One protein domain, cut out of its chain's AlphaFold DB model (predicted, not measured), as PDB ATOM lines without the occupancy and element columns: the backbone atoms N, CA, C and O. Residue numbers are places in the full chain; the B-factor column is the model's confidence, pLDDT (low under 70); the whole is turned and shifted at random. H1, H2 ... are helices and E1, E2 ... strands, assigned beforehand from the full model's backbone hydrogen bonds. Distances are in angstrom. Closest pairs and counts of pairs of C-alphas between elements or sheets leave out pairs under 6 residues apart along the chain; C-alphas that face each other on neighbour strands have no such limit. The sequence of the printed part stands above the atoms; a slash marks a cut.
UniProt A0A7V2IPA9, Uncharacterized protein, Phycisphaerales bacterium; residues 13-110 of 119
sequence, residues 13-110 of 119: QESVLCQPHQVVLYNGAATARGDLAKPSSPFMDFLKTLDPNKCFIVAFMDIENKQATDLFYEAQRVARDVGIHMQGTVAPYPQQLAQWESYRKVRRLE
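AT A GLANCE: This is residues 13 to 110 of the 119 residues of an uncharacterized protein of Phycisphaerales bacterium (UniProt A0A7V2IPA9). A strongly twisted sheet of five strands forms the middle layer, with the long helix H2 and the short helix H1 on one face and the longest helix, H3, slanting over E1 and E4 on the other. H2 packs on E5, E1 and E4, while H1 lies beside the strands, nearest to E3 and E2. The printed part has 98 residues, with three named helices and five named strands in the order E1, E2, E3, H1, E4, H2, E5, H3; its class is mixed, helices and strands. The sheet is mixed too, in the order E3, E2, E1, E4, E5. The whole is compact, with a radius of gyration of the C-alphas of 12.3 A and spans of 32 by 31 by 23 A.

HOW THE PARTS SIT: E1, residues 13 to 19, E2, residues 22 to 24, and E3, residues 30 to 32, form a meander, each strand the antiparallel neighbour of the one before. E1 and E2 are a hairpin, with N 24 and O 17 at 2.8 A; E2 and E3 are another, with N 31 and O 23 at 2.9 A. H1, residues 42 to 48, is on the sheet at a height of 5.2 A, over none of its strands; its closest C-alpha pair with E3 is Phe 43 and Thr 31, 5.9 A. E4, residues 55 to 61, is parallel to E1, with N 18 and O 60 at 2.8 A. E3, H1 and E4 make a split strand-helix-strand unit, two strands of one sheet with a helix between them along the chain and with E2 and E1 between them in the sheet, and its crossover is right-handed. H2, residues 66 to 81, is on the same face as H1. These two helices are close but not clearly touching, with the closest C-alphas, Leu 47 and Ala 79, 6.8 A apart; they run the same way at a shallow tilt of 34 degrees, only just short of steep. E5, residues 85 to 88, is parallel to E4, with N 57 and O 85 at 2.8 A. E4, H2 and E5 make a strand-helix-strand unit, two parallel neighbour strands joined through a helix, with a right-handed crossover. The closest C-alphas of H2 and E5 are those of Gln 76 and Met 86, 5.5 A. H3, residues 93 to 110, is on the opposite face at a height of 8.6 A, slantwise to the strands at 51 degrees to E1 on the local plane. H3 is apart from H1 and H2. In the three helices every O i to N i+4 pair is within hydrogen-bond range.

IN THESE COORDINATES: E1 is 19.7 A long and begins at C-alpha 13, (134.313, 126.742, 63.980). E4 is 19.5 A long, H2 22.8 A. H3 is 25.7 A long and ends at C-alpha 110, (123.837, 132.645, 56.592).

THE WHOLE: The C-alphas farthest apart, those of Lys 66 and Glu 110, are 33.5 A apart. The printed part has no cut, and no link is long. The mean pLDDT of the printed part is 95.6, and no printed residue is under 70.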
ATOM      1  N   GLN A  13     134.538 126.395  62.588       92.56
ATOM      2  CA  GLN A  13     134.313 126.742  63.980       92.56
ATOM      3  C   GLN A  13     132.827 127.028  64.198       92.56
ATOM      4  O   GLN A  13     132.268 127.935  63.582       92.56
ATOM      5  N   GLU A  14     132.202 126.311  65.124       95.94
ATOM      6  CA  GLU A  14     130.896 126.686  65.665       95.94
ATOM      7  C   GLU A  14     131.058 127.238  67.083       95.94
ATOM      8  O   GLU A  14     132.092 127.052  67.724       95.94
ATOM      9  N   SER A  15     130.042 127.938  67.585       97.25
ATOM     10  CA  SER A  15     130.079 128.501  68.936       97.25
ATOM     11  C   SER A  15     128.807 128.241  69.730       97.25
ATOM     12  O   SER A  15     127.713 128.172  69.165       97.25
ATOM     13  N   VAL A  16     128.954 128.171  71.052       97.94
ATOM     14  CA  VAL A  16     127.856 128.098  72.028       97.94
ATOM     15  C   VAL A  16     128.120 129.040  73.201       97.94
ATOM     16  O   VAL A  16     129.267 129.397  73.469       97.94
ATOM     17  N   LEU A  17     127.067 129.414  73.927       98.12
ATOM     18  CA  LEU A  17     127.173 130.157  75.184       98.12
ATOM     19  C   LEU A  17     126.788 129.248  76.358       98.12
ATOM     20  O   LEU A  17     125.661 128.763  76.427       98.12
ATOM     21  N   CYS A  18     127.703 129.044  77.299       97.94
ATOM     22  CA  CYS A  18     127.463 128.331  78.548       97.94
ATOM     23  C   CYS A  18     127.089 129.334  79.647       97.94
ATOM     24  O   CYS A  18     127.910 130.131  80.097       97.94
ATOM     25  N   GLN A  19     125.834 129.289  80.083       96.56
ATOM     26  CA  GLN A  19     125.314 130.057  81.217       96.56
ATOM     27  C   GLN A  19     125.228 129.155  82.462       96.56
ATOM     28  O   GLN A  19     125.300 127.945  82.318       96.56
ATOM     29  N   PRO A  20     125.018 129.663  83.689       95.50
ATOM     30  CA  PRO A  20     125.027 128.836  84.910       95.50
ATOM     31  C   PRO A  20     124.177 127.547  84.903       95.50
ATOM     32  O   PRO A  20     124.495 126.589  85.606       95.50
ATOM     33  N   HIS A  21     123.104 127.492  84.105       96.19
ATOM     34  CA  HIS A  21     122.165 126.362  84.093       96.19
ATOM     35  C   HIS A  21     121.862 125.788  82.707       96.19
ATOM     36  O   HIS A  21     121.128 124.802  82.614       96.19
ATOM     37  N   GLN A  22     122.390 126.388  81.640       98.19
ATOM     38  CA  GLN A  22     122.021 126.015  80.278       98.19
ATOM     39  C   GLN A  22     123.080 126.351  79.232       98.19
ATOM     40  O   GLN A  22     123.779 127.361  79.333       98.19
ATOM     41  N   VAL A  23     123.149 125.518  78.196       98.38
ATOM     42  CA  VAL A  23     123.884 125.813  76.963       98.38
ATOM     43  C   VAL A  23     122.926 126.466  75.978       98.38
ATOM     44  O   VAL A  23     121.862 125.912  75.703       98.38
ATOM     45  N   VAL A  24     123.300 127.624  75.442       98.44
ATOM     46  CA  VAL A  24     122.509 128.404  74.488       98.44
ATOM     47  C   VAL A  24     123.146 128.335  73.101       98.44
ATOM     48  O   VAL A  24     124.353 128.527  72.939       98.44
ATOM     49  N   LEU A  25     122.312 128.078  72.097       97.50
ATOM     50  CA  LEU A  25     122.664 128.017  70.682       97.50
ATOM     51  C   LEU A  25     122.326 129.329  69.963       97.50
ATOM     52  O   LEU A  25     121.549 130.156  70.441       97.50
ATOM     53  N   TYR A  26     122.900 129.534  68.777       94.94
ATOM     54  CA  TYR A  26     122.769 130.800  68.042       94.94
ATOM     55  C   TYR A  26     121.319 131.122  67.615       94.94
ATOM     56  O   TYR A  26     120.914 132.284  67.465       94.94
ATOM     57  N   ASN A  27     120.499 130.090  67.430       93.00
ATOM     58  CA  ASN A  27     119.079 130.225  67.120       93.00
ATOM     59  C   ASN A  27     118.234 130.595  68.358       93.00
ATOM     60  O   ASN A  27     117.054 130.889  68.214       93.00
ATOM     61  N   GLY A  28     118.837 130.663  69.549       94.25
ATOM     62  CA  GLY A  28     118.164 130.956  70.814       94.25
ATOM     63  C   GLY A  28     117.649 129.719  71.548       94.25
ATOM     64  O   GLY A  28     117.147 129.859  72.659       94.25
ATOM     65  N   ALA A  29     117.790 128.521  70.974       96.81
ATOM     66  CA  ALA A  29     117.478 127.294  71.689       96.81
ATOM     67  C   ALA A  29     118.442 127.117  72.867       96.81
ATOM     68  O   ALA A  29     119.644 127.363  72.742       96.81
ATOM     69  N   ALA A  30     117.910 126.680  74.003       97.81
ATOM     70  CA  ALA A  30     118.673 126.468  75.220       97.81
ATOM     71  C   ALA A  30     118.431 125.055  75.753       97.81
ATOM     72  O   ALA A  30     117.316 124.542  75.697       97.81
ATOM     73  N   THR A  31     119.487 124.421  76.251       98.56
ATOM     74  CA  THR A  31     119.430 123.085  76.850       98.56
ATOM     75  C   THR A  31     119.872 123.171  78.296       98.56
ATOM     76  O   THR A  31     120.998 123.587  78.566       98.56
ATOM     77  N   ALA A  32     118.995 122.775  79.216       98.06
ATOM     78  CA  ALA A  32     119.308 122.739  80.636       98.06
ATOM     79  C   ALA A  32     120.405 121.706  80.941       98.06
ATOM     80  O   ALA A  32     120.531 120.694  80.252       98.06
ATOM     81  N   ARG A  33     121.163 121.930  82.019       96.81
ATOM     82  CA  ARG A  33     122.261 121.055  82.473       96.81
ATOM     83  C   ARG A  33     121.892 119.564  82.504       96.81
ATOM     84  O   ARG A  33     122.599 118.742  81.933       96.81
ATOM     85  N   GLY A  34     120.747 119.222  83.103       95.88
ATOM     86  CA  GLY A  34     120.267 117.833  83.210       95.88
ATOM     87  C   GLY A  34     119.813 117.199  81.890       95.88
ATOM     88  O   GLY A  34     119.574 115.993  81.838       95.88
ATOM     89  N   ASP A  35     119.716 117.994  80.824       97.81
ATOM     90  CA  ASP A  35     119.175 117.583  79.532       97.81
ATOM     91  C   ASP A  35     120.241 117.492  78.438       97.81
ATOM     92  O   ASP A  35     119.932 117.021  77.349       97.81
ATOM     93  N   LEU A  36     121.493 117.883  78.709       97.44
ATOM     94  CA  LEU A  36     122.562 117.947  77.701       97.44
ATOM     95  C   LEU A  36     122.765 116.631  76.939       97.44
ATOM     96  O   LEU A  36     122.953 116.642  75.728       97.44
ATOM     97  N   ALA A  37     122.700 115.498  77.642       96.69
ATOM     98  CA  ALA A  37     122.866 114.169  77.053       96.69
ATOM     99  C   ALA A  37     121.558 113.572  76.503       96.69
ATOM    100  O   ALA A  37     121.575 112.475  75.941       96.69
ATOM    101  N   LYS A  38     120.408 114.246  76.664       97.56
ATOM    102  CA  LYS A  38     119.140 113.723  76.147       97.56
ATOM    103  C   LYS A  38     119.187 113.715  74.616       97.56
ATOM    104  O   LYS A  38     119.477 114.762  74.028       97.56
ATOM    105  N   PRO A  39     118.839 112.591  73.961       95.19
ATOM    106  CA  PRO A  39     118.894 112.472  72.506       95.19
ATOM    107  C   PRO A  39     118.084 113.520  71.744       95.19
ATOM    108  O   PRO A  39     118.446 113.815  70.615       95.19
ATOM    109  N   SER A  40     117.014 114.051  72.338       94.88
ATOM    110  CA  SER A  40     116.124 115.061  71.747       94.88
ATOM    111  C   SER A  40     116.372 116.477  72.279       94.88
ATOM    112  O   SER A  40     115.495 117.335  72.182       94.88
ATOM    113  N   SER A  41     117.489 116.706  72.972       97.62
ATOM    114  CA  SER A  41     117.817 118.047  73.446       97.62
ATOM    115  C   SER A  41     118.330 118.914  72.295       97.62
ATOM    116  O   SER A  41     119.036 118.401  71.421       97.62
ATOM    117  N   PRO A  42     118.068 120.234  72.310       98.19
ATOM    118  CA  PRO A  42     118.594 121.128  71.284       98.19
ATOM    119  C   PRO A  42     120.116 121.050  71.126       98.19
ATOM    120  O   PRO A  42     120.618 121.112  70.009       98.19
ATOM    121  N   PHE A  43     120.856 120.897  72.230       98.25
ATOM    122  CA  PHE A  43     122.310 120.757  72.199       98.25
ATOM    123  C   PHE A  43     122.745 119.468  71.495       98.25
ATOM    124  O   PHE A  43     123.614 119.517  70.628       98.25
ATOM    125  N   MET A  44     122.114 118.335  71.806       98.12
ATOM    126  CA  MET A  44     122.427 117.062  71.159       98.12
ATOM    127  C   MET A  44     122.060 117.069  69.671       98.12
ATOM    128  O   MET A  44     122.827 116.585  68.841       98.12
ATOM    129  N   ASP A  45     120.916 117.651  69.313       97.69
ATOM    130  CA  ASP A  45     120.523 117.791  67.912       97.69
ATOM    131  C   ASP A  45     121.484 118.697  67.146       97.69
ATOM    132  O   ASP A  45     121.877 118.355  66.034       97.69
ATOM    133  N   PHE A  46     121.952 119.783  67.763       97.06
ATOM    134  CA  PHE A  46     123.023 120.607  67.212       97.06
ATOM    135  C   PHE A  46     124.316 119.812  66.996       97.06
ATOM    136  O   PHE A  46     124.857 119.857  65.894       97.06
ATOM    137  N   LEU A  47     124.786 119.044  67.984       97.38
ATOM    138  CA  LEU A  47     126.006 118.239  67.854       97.38
ATOM    139  C   LEU A  47     125.941 117.250  66.681       97.38
ATOM    140  O   LEU A  47     126.918 117.112  65.950       97.38
ATOM    141  N   LYS A  48     124.784 116.618  66.445       95.62
ATOM    142  CA  LYS A  48     124.577 115.698  65.310       95.62
ATOM    143  C   LYS A  48     124.668 116.378  63.941       95.62
ATOM    144  O   LYS A  48     124.866 115.688  62.946       95.62
ATOM    145  N   THR A  49     124.498 117.701  63.864       94.06
ATOM    146  CA  THR A  49     124.661 118.443  62.600       94.06
ATOM    147  C   THR A  49     126.122 118.685  62.225       94.06
ATOM    148  O   THR A  49     126.399 119.137  61.114       94.06
ATOM    149  N   LEU A  50     127.056 118.420  63.141       94.50
ATOM    150  CA  LEU A  50     128.470 118.720  62.971       94.50
ATOM    151  C   LEU A  50     129.232 117.491  62.468       94.50
ATOM    152  O   LEU A  50     128.975 116.374  62.906       94.50
ATOM    153  N   ASP A  51     130.208 117.705  61.584       92.00
ATOM    154  CA  ASP A  51     131.163 116.668  61.180       92.00
ATOM    155  C   ASP A  51     132.312 116.615  62.207       92.00
ATOM    156  O   ASP A  51     133.067 117.589  62.303       92.00
ATOM    157  N   PRO A  52     132.501 115.507  62.950       91.31
ATOM    158  CA  PRO A  52     133.560 115.373  63.955       91.31
ATOM    159  C   PRO A  52     134.984 115.592  63.444       91.31
ATOM    160  O   PRO A  52     135.871 115.924  64.226       91.31
ATOM    161  N   ASN A  53     135.220 115.435  62.140       89.12
ATOM    162  CA  ASN A  53     136.550 115.588  61.546       89.12
ATOM    163  C   ASN A  53     136.823 117.006  61.038       89.12
ATOM    164  O   ASN A  53     137.950 117.307  60.646       89.12
ATOM    165  N   LYS A  54     135.795 117.859  60.990       90.00
ATOM    166  CA  LYS A  54     135.878 119.202  60.399       90.00
ATOM    167  C   LYS A  54     135.390 120.299  61.326       90.00
ATOM    168  O   LYS A  54     135.728 121.455  61.109       90.00
ATOM    169  N   CYS A  55     134.607 119.960  62.343       93.19
ATOM    170  CA  CYS A  55     134.012 120.927  63.245       93.19
ATOM    171  C   CYS A  55     134.658 120.885  64.629       93.19
ATOM    172  O   CYS A  55     134.899 119.822  65.199       93.19
ATOM    173  N   PHE A  56     134.833 122.063  65.218       95.31
ATOM    174  CA  PHE A  56     135.060 122.210  66.652       95.31
ATOM    175  C   PHE A  56     134.194 123.341  67.203       95.31
ATOM    176  O   PHE A  56     133.769 124.240  66.473       95.31
ATOM    177  N   ILE A  57     133.927 123.289  68.505       97.75
ATOM    178  CA  ILE A  57     133.074 124.249  69.199       97.75
ATOM    179  C   ILE A  57     133.927 125.172  70.065       97.75
ATOM    180  O   ILE A  57     134.749 124.714  70.858       97.75
ATOM    181  N   VAL A  58     133.678 126.474  69.973       97.50
ATOM    182  CA  VAL A  58     134.120 127.466  70.955       97.50
ATOM    183  C   VAL A  58     132.987 127.747  71.938       97.50
ATOM    184  O   VAL A  58     131.875 128.106  71.553       97.50
ATOM    185  N   ALA A  59     133.271 127.575  73.222       97.88
ATOM    186  CA  ALA A  59     132.351 127.836  74.313       97.88
ATOM    187  C   ALA A  59     132.662 129.191  74.946       97.88
ATOM    188  O   ALA A  59     133.740 129.392  75.511       97.88
ATOM    189  N   PHE A  60     131.700 130.106  74.875       97.94
ATOM    190  CA  PHE A  60     131.733 131.352  75.628       97.94
ATOM    191  C   PHE A  60     131.139 131.121  77.015       97.94
ATOM    192  O   PHE A  60     130.077 130.512  77.132       97.94
ATOM    193  N   MET A  61     131.803 131.594  78.063       96.94
ATOM    194  CA  MET A  61     131.352 131.451  79.445       96.94
ATOM    195  C   MET A  61     131.992 132.500  80.349       96.94
ATOM    196  O   MET A  61     133.086 132.996  80.084       96.94
ATOM    197  N   ASP A  62     131.326 132.793  81.458       96.31
ATOM    198  CA  ASP A  62     131.939 133.537  82.548       96.31
ATOM    199  C   ASP A  62     132.823 132.585  83.371       96.31
ATOM    200  O   ASP A  62     132.312 131.752  84.121       96.31
ATOM    201  N   ILE A  63     134.145 132.674  83.198       94.25
ATOM    202  CA  ILE A  63     135.113 131.799  83.882       94.25
ATOM    203  C   ILE A  63     135.180 132.061  85.393       94.25
ATOM    204  O   ILE A  63     135.550 131.174  86.159       94.25
ATOM    205  N   GLU A  64     134.787 133.256  85.838       94.75
ATOM    206  CA  GLU A  64     134.694 133.585  87.263       94.75
ATOM    207  C   GLU A  64     133.429 132.970  87.886       94.75
ATOM    208  O   GLU A  64     133.347 132.765  89.101       94.75
ATOM    209  N   ASN A  65     132.453 132.587  87.056       95.94
ATOM    210  CA  ASN A  65     131.255 131.889  87.483       95.94
ATOM    211  C   ASN A  65     131.455 130.366  87.471       95.94
ATOM    212  O   ASN A  65     131.404 129.698  86.430       95.94
ATOM    213  N   LYS A  66     131.585 129.783  88.669       96.56
ATOM    214  CA  LYS A  66     131.756 128.334  88.851       96.56
ATOM    215  C   LYS A  66     130.659 127.505  88.173       96.56
ATOM    216  O   LYS A  66     130.959 126.471  87.593       96.56
ATOM    217  N   GLN A  67     129.400 127.940  88.212       97.56
ATOM    218  CA  GLN A  67     128.300 127.166  87.630       97.56
ATOM    219  C   GLN A  67     128.357 127.150  86.098       97.56
ATOM    220  O   GLN A  67     128.081 126.118  85.490       97.56
ATOM    221  N   ALA A  68     128.749 128.268  85.477       96.62
ATOM    222  CA  ALA A  68     128.955 128.334  84.030       96.62
ATOM    223  C   ALA A  68     130.142 127.457  83.597       96.62
ATOM    224  O   ALA A  68     130.050 126.734  82.606       96.62
ATOM    225  N   THR A  69     131.219 127.461  84.386       97.25
ATOM    226  CA  THR A  69     132.394 126.607  84.166       97.25
ATOM    227  C   THR A  69     132.069 125.117  84.339       97.25
ATOM    228  O   THR A  69     132.441 124.302  83.496       97.25
ATOM    229  N   ASP A  70     131.322 124.743  85.382       97.75
ATOM    230  CA  ASP A  70     130.862 123.364  85.592       97.75
ATOM    231  C   ASP A  70     129.974 122.895  84.427       97.75
ATOM    232  O   ASP A  70     130.139 121.783  83.922       97.75
ATOM    233  N   LEU A  71     129.059 123.757  83.962       98.06
ATOM    234  CA  LEU A  71     128.242 123.463  82.788       98.06
ATOM    235  C   LEU A  71     129.109 123.258  81.539       98.06
ATOM    236  O   LEU A  71     128.853 122.328  80.777       98.06
ATOM    237  N   PHE A  72     130.115 124.105  81.315       98.06
ATOM    238  CA  PHE A  72     131.036 123.948  80.190       98.06
ATOM    239  C   PHE A  72     131.704 122.573  80.199       98.06
ATOM    240  O   PHE A  72     131.698 121.902  79.169       98.06
ATOM    241  N   TYR A  73     132.227 122.117  81.340       98.00
ATOM    242  CA  TYR A  73     132.869 120.803  81.416       98.00
ATOM    243  C   TYR A  73     131.890 119.653  81.152       98.00
ATOM    244  O   TYR A  73     132.254 118.666  80.508       98.00
ATOM    245  N   GLU A  74     130.634 119.775  81.586       98.25
ATOM    246  CA  GLU A  74     129.600 118.788  81.267       98.25
ATOM    247  C   GLU A  74     129.239 118.780  79.783       98.25
ATOM    248  O   GLU A  74     129.202 117.711  79.171       98.25
ATOM    249  N   ALA A  75     129.033 119.955  79.189       98.31
ATOM    250  CA  ALA A  75     128.772 120.099  77.762       98.31
ATOM    251  C   ALA A  75     129.951 119.583  76.923       98.31
ATOM    252  O   ALA A  75     129.741 118.868  75.944       98.31
ATOM    253  N   GLN A  76     131.187 119.867  77.345       98.31
ATOM    254  CA  GLN A  76     132.408 119.373  76.713       98.31
ATOM    255  C   GLN A  76     132.482 117.845  76.759       98.31
ATOM    256  O   GLN A  76     132.855 117.229  75.762       98.31
ATOM    257  N   ARG A  77     132.137 117.220  77.891       98.38
ATOM    258  CA  ARG A  77     132.088 115.754  77.995       98.38
ATOM    259  C   ARG A  77     131.065 115.175  77.019       98.38
ATOM    260  O   ARG A  77     131.417 114.289  76.254       98.38
ATOM    261  N   VAL A  78     129.851 115.725  76.987       98.19
ATOM    262  CA  VAL A  78     128.794 115.275  76.065       98.19
ATOM    263  C   VAL A  78     129.207 115.449  74.597       98.19
ATOM    264  O   VAL A  78     128.996 114.545  73.795       98.19
ATOM    265  N   ALA A  79     129.837 116.571  74.237       97.94
ATOM    266  CA  ALA A  79     130.369 116.788  72.891       97.94
ATOM    267  C   ALA A  79     131.471 115.772  72.538       97.94
ATOM    268  O   ALA A  79     131.481 115.219  71.438       97.94
ATOM    269  N   ARG A  80     132.361 115.466  73.491       97.31
ATOM    270  CA  ARG A  80     133.420 114.464  73.318       97.31
ATOM    271  C   ARG A  80     132.857 113.062  73.094       97.31
ATOM    272  O   ARG A  80     133.403 112.342  72.263       97.31
ATOM    273  N   ASP A  81     131.776 112.695  73.779       96.69
ATOM    274  CA  ASP A  81     131.132 111.382  73.634       96.69
ATOM    275  C   ASP A  81     130.601 111.143  72.205       96.69
ATOM    276  O   ASP A  81     130.481 109.998  71.773       96.69
ATOM    277  N   VAL A  82     130.346 112.212  71.442       95.00
ATOM    278  CA  VAL A  82     129.964 112.159  70.017       95.00
ATOM    279  C   VAL A  82     131.104 112.543  69.061       95.00
ATOM    280  O   VAL A  82     130.882 112.739  67.869       95.00
ATOM    281  N   GLY A  83     132.337 112.641  69.565       95.38
ATOM    282  CA  GLY A  83     133.541 112.909  68.772       95.38
ATOM    283  C   GLY A  83     133.812 114.384  68.462       95.38
ATOM    284  O   GLY A  83     134.748 114.676  67.726       95.38
ATOM    285  N   ILE A  84     133.042 115.321  69.020       97.00
ATOM    286  CA  ILE A  84     133.193 116.757  68.760       97.00
ATOM    287  C   ILE A  84     134.118 117.398  69.797       97.00
ATOM    288  O   ILE A  84     133.899 117.306  71.007       97.00
ATOM    289  N   HIS A  85     135.145 118.104  69.321       96.25
ATOM    290  CA  HIS A  85     136.004 118.897  70.194       96.25
ATOM    291  C   HIS A  85     135.315 120.202  70.615       96.25
ATOM    292  O   HIS A  85     134.709 120.889  69.795       96.25
ATOM    293  N   MET A  86     135.457 120.572  71.887       97.69
ATOM    294  CA  MET A  86     134.909 121.806  72.447       97.69
ATOM    295  C   MET A  86     135.941 122.467  73.364       97.69
ATOM    296  O   MET A  86     136.445 121.830  74.292       97.69
ATOM    297  N   GLN A  87     136.231 123.744  73.117       96.75
ATOM    298  CA  GLN A  87     137.207 124.538  73.864       96.75
ATOM    299  C   GLN A  87     136.554 125.764  74.505       96.75
ATOM    300  O   GLN A  87     135.721 126.425  73.890       96.75
ATOM    301  N   GLY A  88     136.939 126.065  75.742       94.19
ATOM    302  CA  GLY A  88     136.575 127.308  76.415       94.19
ATOM    303  C   GLY A  88     137.554 128.426  76.063       94.19
ATOM    304  O   GLY A  88     138.712 128.169  75.736       94.19
ATOM    305  N   THR A  89     137.098 129.669  76.153       89.12
ATOM    306  CA  THR A  89     137.947 130.865  76.034       89.12
ATOM    307  C   THR A  89     138.271 131.449  77.412       89.12
ATOM    308  O   THR A  89     137.505 131.300  78.363       89.12
ATOM    309  N   VAL A  90     139.429 132.107  77.513       88.81
ATOM    310  CA  VAL A  90     139.925 132.787  78.725       88.81
ATOM    311  C   VAL A  90     139.816 134.315  78.639       88.81
ATOM    312  O   VAL A  90     140.338 135.026  79.493       88.81
ATOM    313  N   ALA A  91     139.172 134.848  77.595       91.94
ATOM    314  CA  ALA A  91     138.994 136.291  77.442       91.94
ATOM    315  C   ALA A  91     138.041 136.855  78.518       91.94
ATOM    316  O   ALA A  91     137.183 136.124  79.014       91.94
ATOM    317  N   PRO A  92     138.110 138.155  78.853       95.06
ATOM    318  CA  PRO A  92     137.133 138.783  79.741       95.06
ATOM    319  C   PRO A  92     135.694 138.549  79.266       95.06
ATOM    320  O   PRO A  92     135.391 138.716  78.081       95.06
ATOM    321  N   TYR A  93     134.788 138.210  80.187       94.56
ATOM    322  CA  TYR A  93     133.416 137.821  79.843       94.56
ATOM    323  C   TYR A  93     132.653 138.843  78.968       94.56
ATOM    324  O   TYR A  93     132.004 138.423  78.008       94.56
ATOM    325  N   PRO A  94     132.782 140.174  79.158       96.31
ATOM    326  CA  PRO A  94     132.159 141.144  78.252       96.31
ATOM    327  C   PRO A  94     132.615 141.016  76.790       96.31
ATOM    328  O   PRO A  94     131.814 141.178  75.871       96.31
ATOM    329  N   GLN A  95     133.891 140.688  76.560       95.56
ATOM    330  CA  GLN A  95     134.421 140.470  75.211       95.56
ATOM    331  C   GLN A  95     133.878 139.169  74.617       95.56
ATOM    332  O   GLN A  95     133.489 139.141  73.450       95.56
ATOM    333  N   GLN A  96     133.788 138.113  75.430       96.06
ATOM    334  CA  GLN A  96     133.178 136.850  75.020       96.06
ATOM    335  C   GLN A  96     131.710 137.028  74.611       96.06
ATOM    336  O   GLN A  96     131.294 136.519  73.574       96.06
ATOM    337  N   LEU A  97     130.932 137.805  75.373       96.00
ATOM    338  CA  LEU A  97     129.541 138.114  75.033       96.00
ATOM    339  C   LEU A  97     129.419 138.890  73.717       96.00
ATOM    340  O   LEU A  97     128.535 138.598  72.911       96.00
ATOM    341  N   ALA A  98     130.315 139.842  73.457       96.31
ATOM    342  CA  ALA A  98     130.335 140.563  72.186       96.31
ATOM    343  C   ALA A  98     130.645 139.632  70.996       96.31
ATOM    344  O   ALA A  98     130.012 139.742  69.939       96.31
ATOM    345  N   GLN A  99     131.580 138.691  71.166       95.44
ATOM    346  CA  GLN A  99     131.901 137.672  70.160       95.44
ATOM    347  C   GLN A  99     130.727 136.714  69.934       95.44
ATOM    348  O   GLN A  99     130.361 136.459  68.785       95.44
ATOM    349  N   TRP A 100     130.085 136.258  71.010       96.12
ATOM    350  CA  TRP A 100     128.874 135.446  70.955       96.12
ATOM    351  C   TRP A 100     127.755 136.128  70.161       96.12
ATOM    352  O   TRP A 100     127.201 135.537  69.235       96.12
ATOM    353  N   GLU A 101     127.439 137.386  70.474       96.12
ATOM    354  CA  GLU A 101     126.384 138.128  69.777       96.12
ATOM    355  C   GLU A 101     126.730 138.384  68.306       96.12
ATOM    356  O   GLU A 101     125.850 138.344  67.442       96.12
ATOM    357  N   SER A 102     128.009 138.594  67.992       95.19
ATOM    358  CA  SER A 102     128.477 138.731  66.609       95.19
ATOM    359  C   SER A 102     128.287 137.431  65.830       95.19
ATOM    360  O   SER A 102     127.664 137.436  64.767       95.19
ATOM    361  N   TYR A 103     128.731 136.306  66.396       94.25
ATOM    362  CA  TYR A 103     128.513 134.974  65.836       94.25
ATOM    363  C   TYR A 103     127.023 134.712  65.605       94.25
ATOM    364  O   TYR A 103     126.605 134.358  64.504       94.25
ATOM    365  N   ARG A 104     126.192 134.982  66.616       93.94
ATOM    366  CA  ARG A 104     124.743 134.791  66.552       93.94
ATOM    367  C   ARG A 104     124.102 135.550  65.391       93.94
ATOM    368  O   ARG A 104     123.238 135.002  64.707       93.94
ATOM    369  N   LYS A 105     124.513 136.801  65.169       93.19
ATOM    370  CA  LYS A 105     124.028 137.636  64.061       93.19
ATOM    371  C   LYS A 105     124.449 137.073  62.708       93.19
ATOM    372  O   LYS A 105     123.589 136.907  61.852       93.19
ATOM    373  N   VAL A 106     125.725 136.733  62.533       91.38
ATOM    374  CA  VAL A 106     126.247 136.201  61.262       91.38
ATOM    375  C   VAL A 106     125.568 134.881  60.896       91.38
ATOM    376  O   VAL A 106     125.049 134.751  59.794       91.38
ATOM    377  N   ARG A 107     125.443 133.943  61.840       89.25
ATOM    378  CA  ARG A 107     124.784 132.648  61.590       89.25
ATOM    379  C   ARG A 107     123.325 132.789  61.165       89.25
ATOM    380  O   ARG A 107     122.848 132.011  60.348       89.25
ATOM    381  N   ARG A 108     122.617 133.789  61.695       84.56
ATOM    382  CA  ARG A 108     121.238 134.098  61.282       84.56
ATOM    383  C   ARG A 108     121.158 134.689  59.874       84.56
ATOM    384  O   ARG A 108     120.127 134.526  59.239       84.56
ATOM    385  N   LEU A 109     122.206 135.363  59.399       85.50
ATOM    386  CA  LEU A 109     122.286 135.882  58.029       85.50
ATOM    387  C   LEU A 109     122.654 134.788  57.013       85.50
ATOM    388  O   LEU A 109     122.240 134.865  55.863       85.50
ATOM    389  N   GLU A 110     123.426 133.782  57.432       80.06
ATOM    390  CA  GLU A 110     123.837 132.645  56.592       80.06
ATOM    391  C   GLU A 110     122.727 131.614  56.365       80.06
ATOM    392  O   GLU A 110     122.789 130.846  55.405       80.06
TER     393      GLU A 110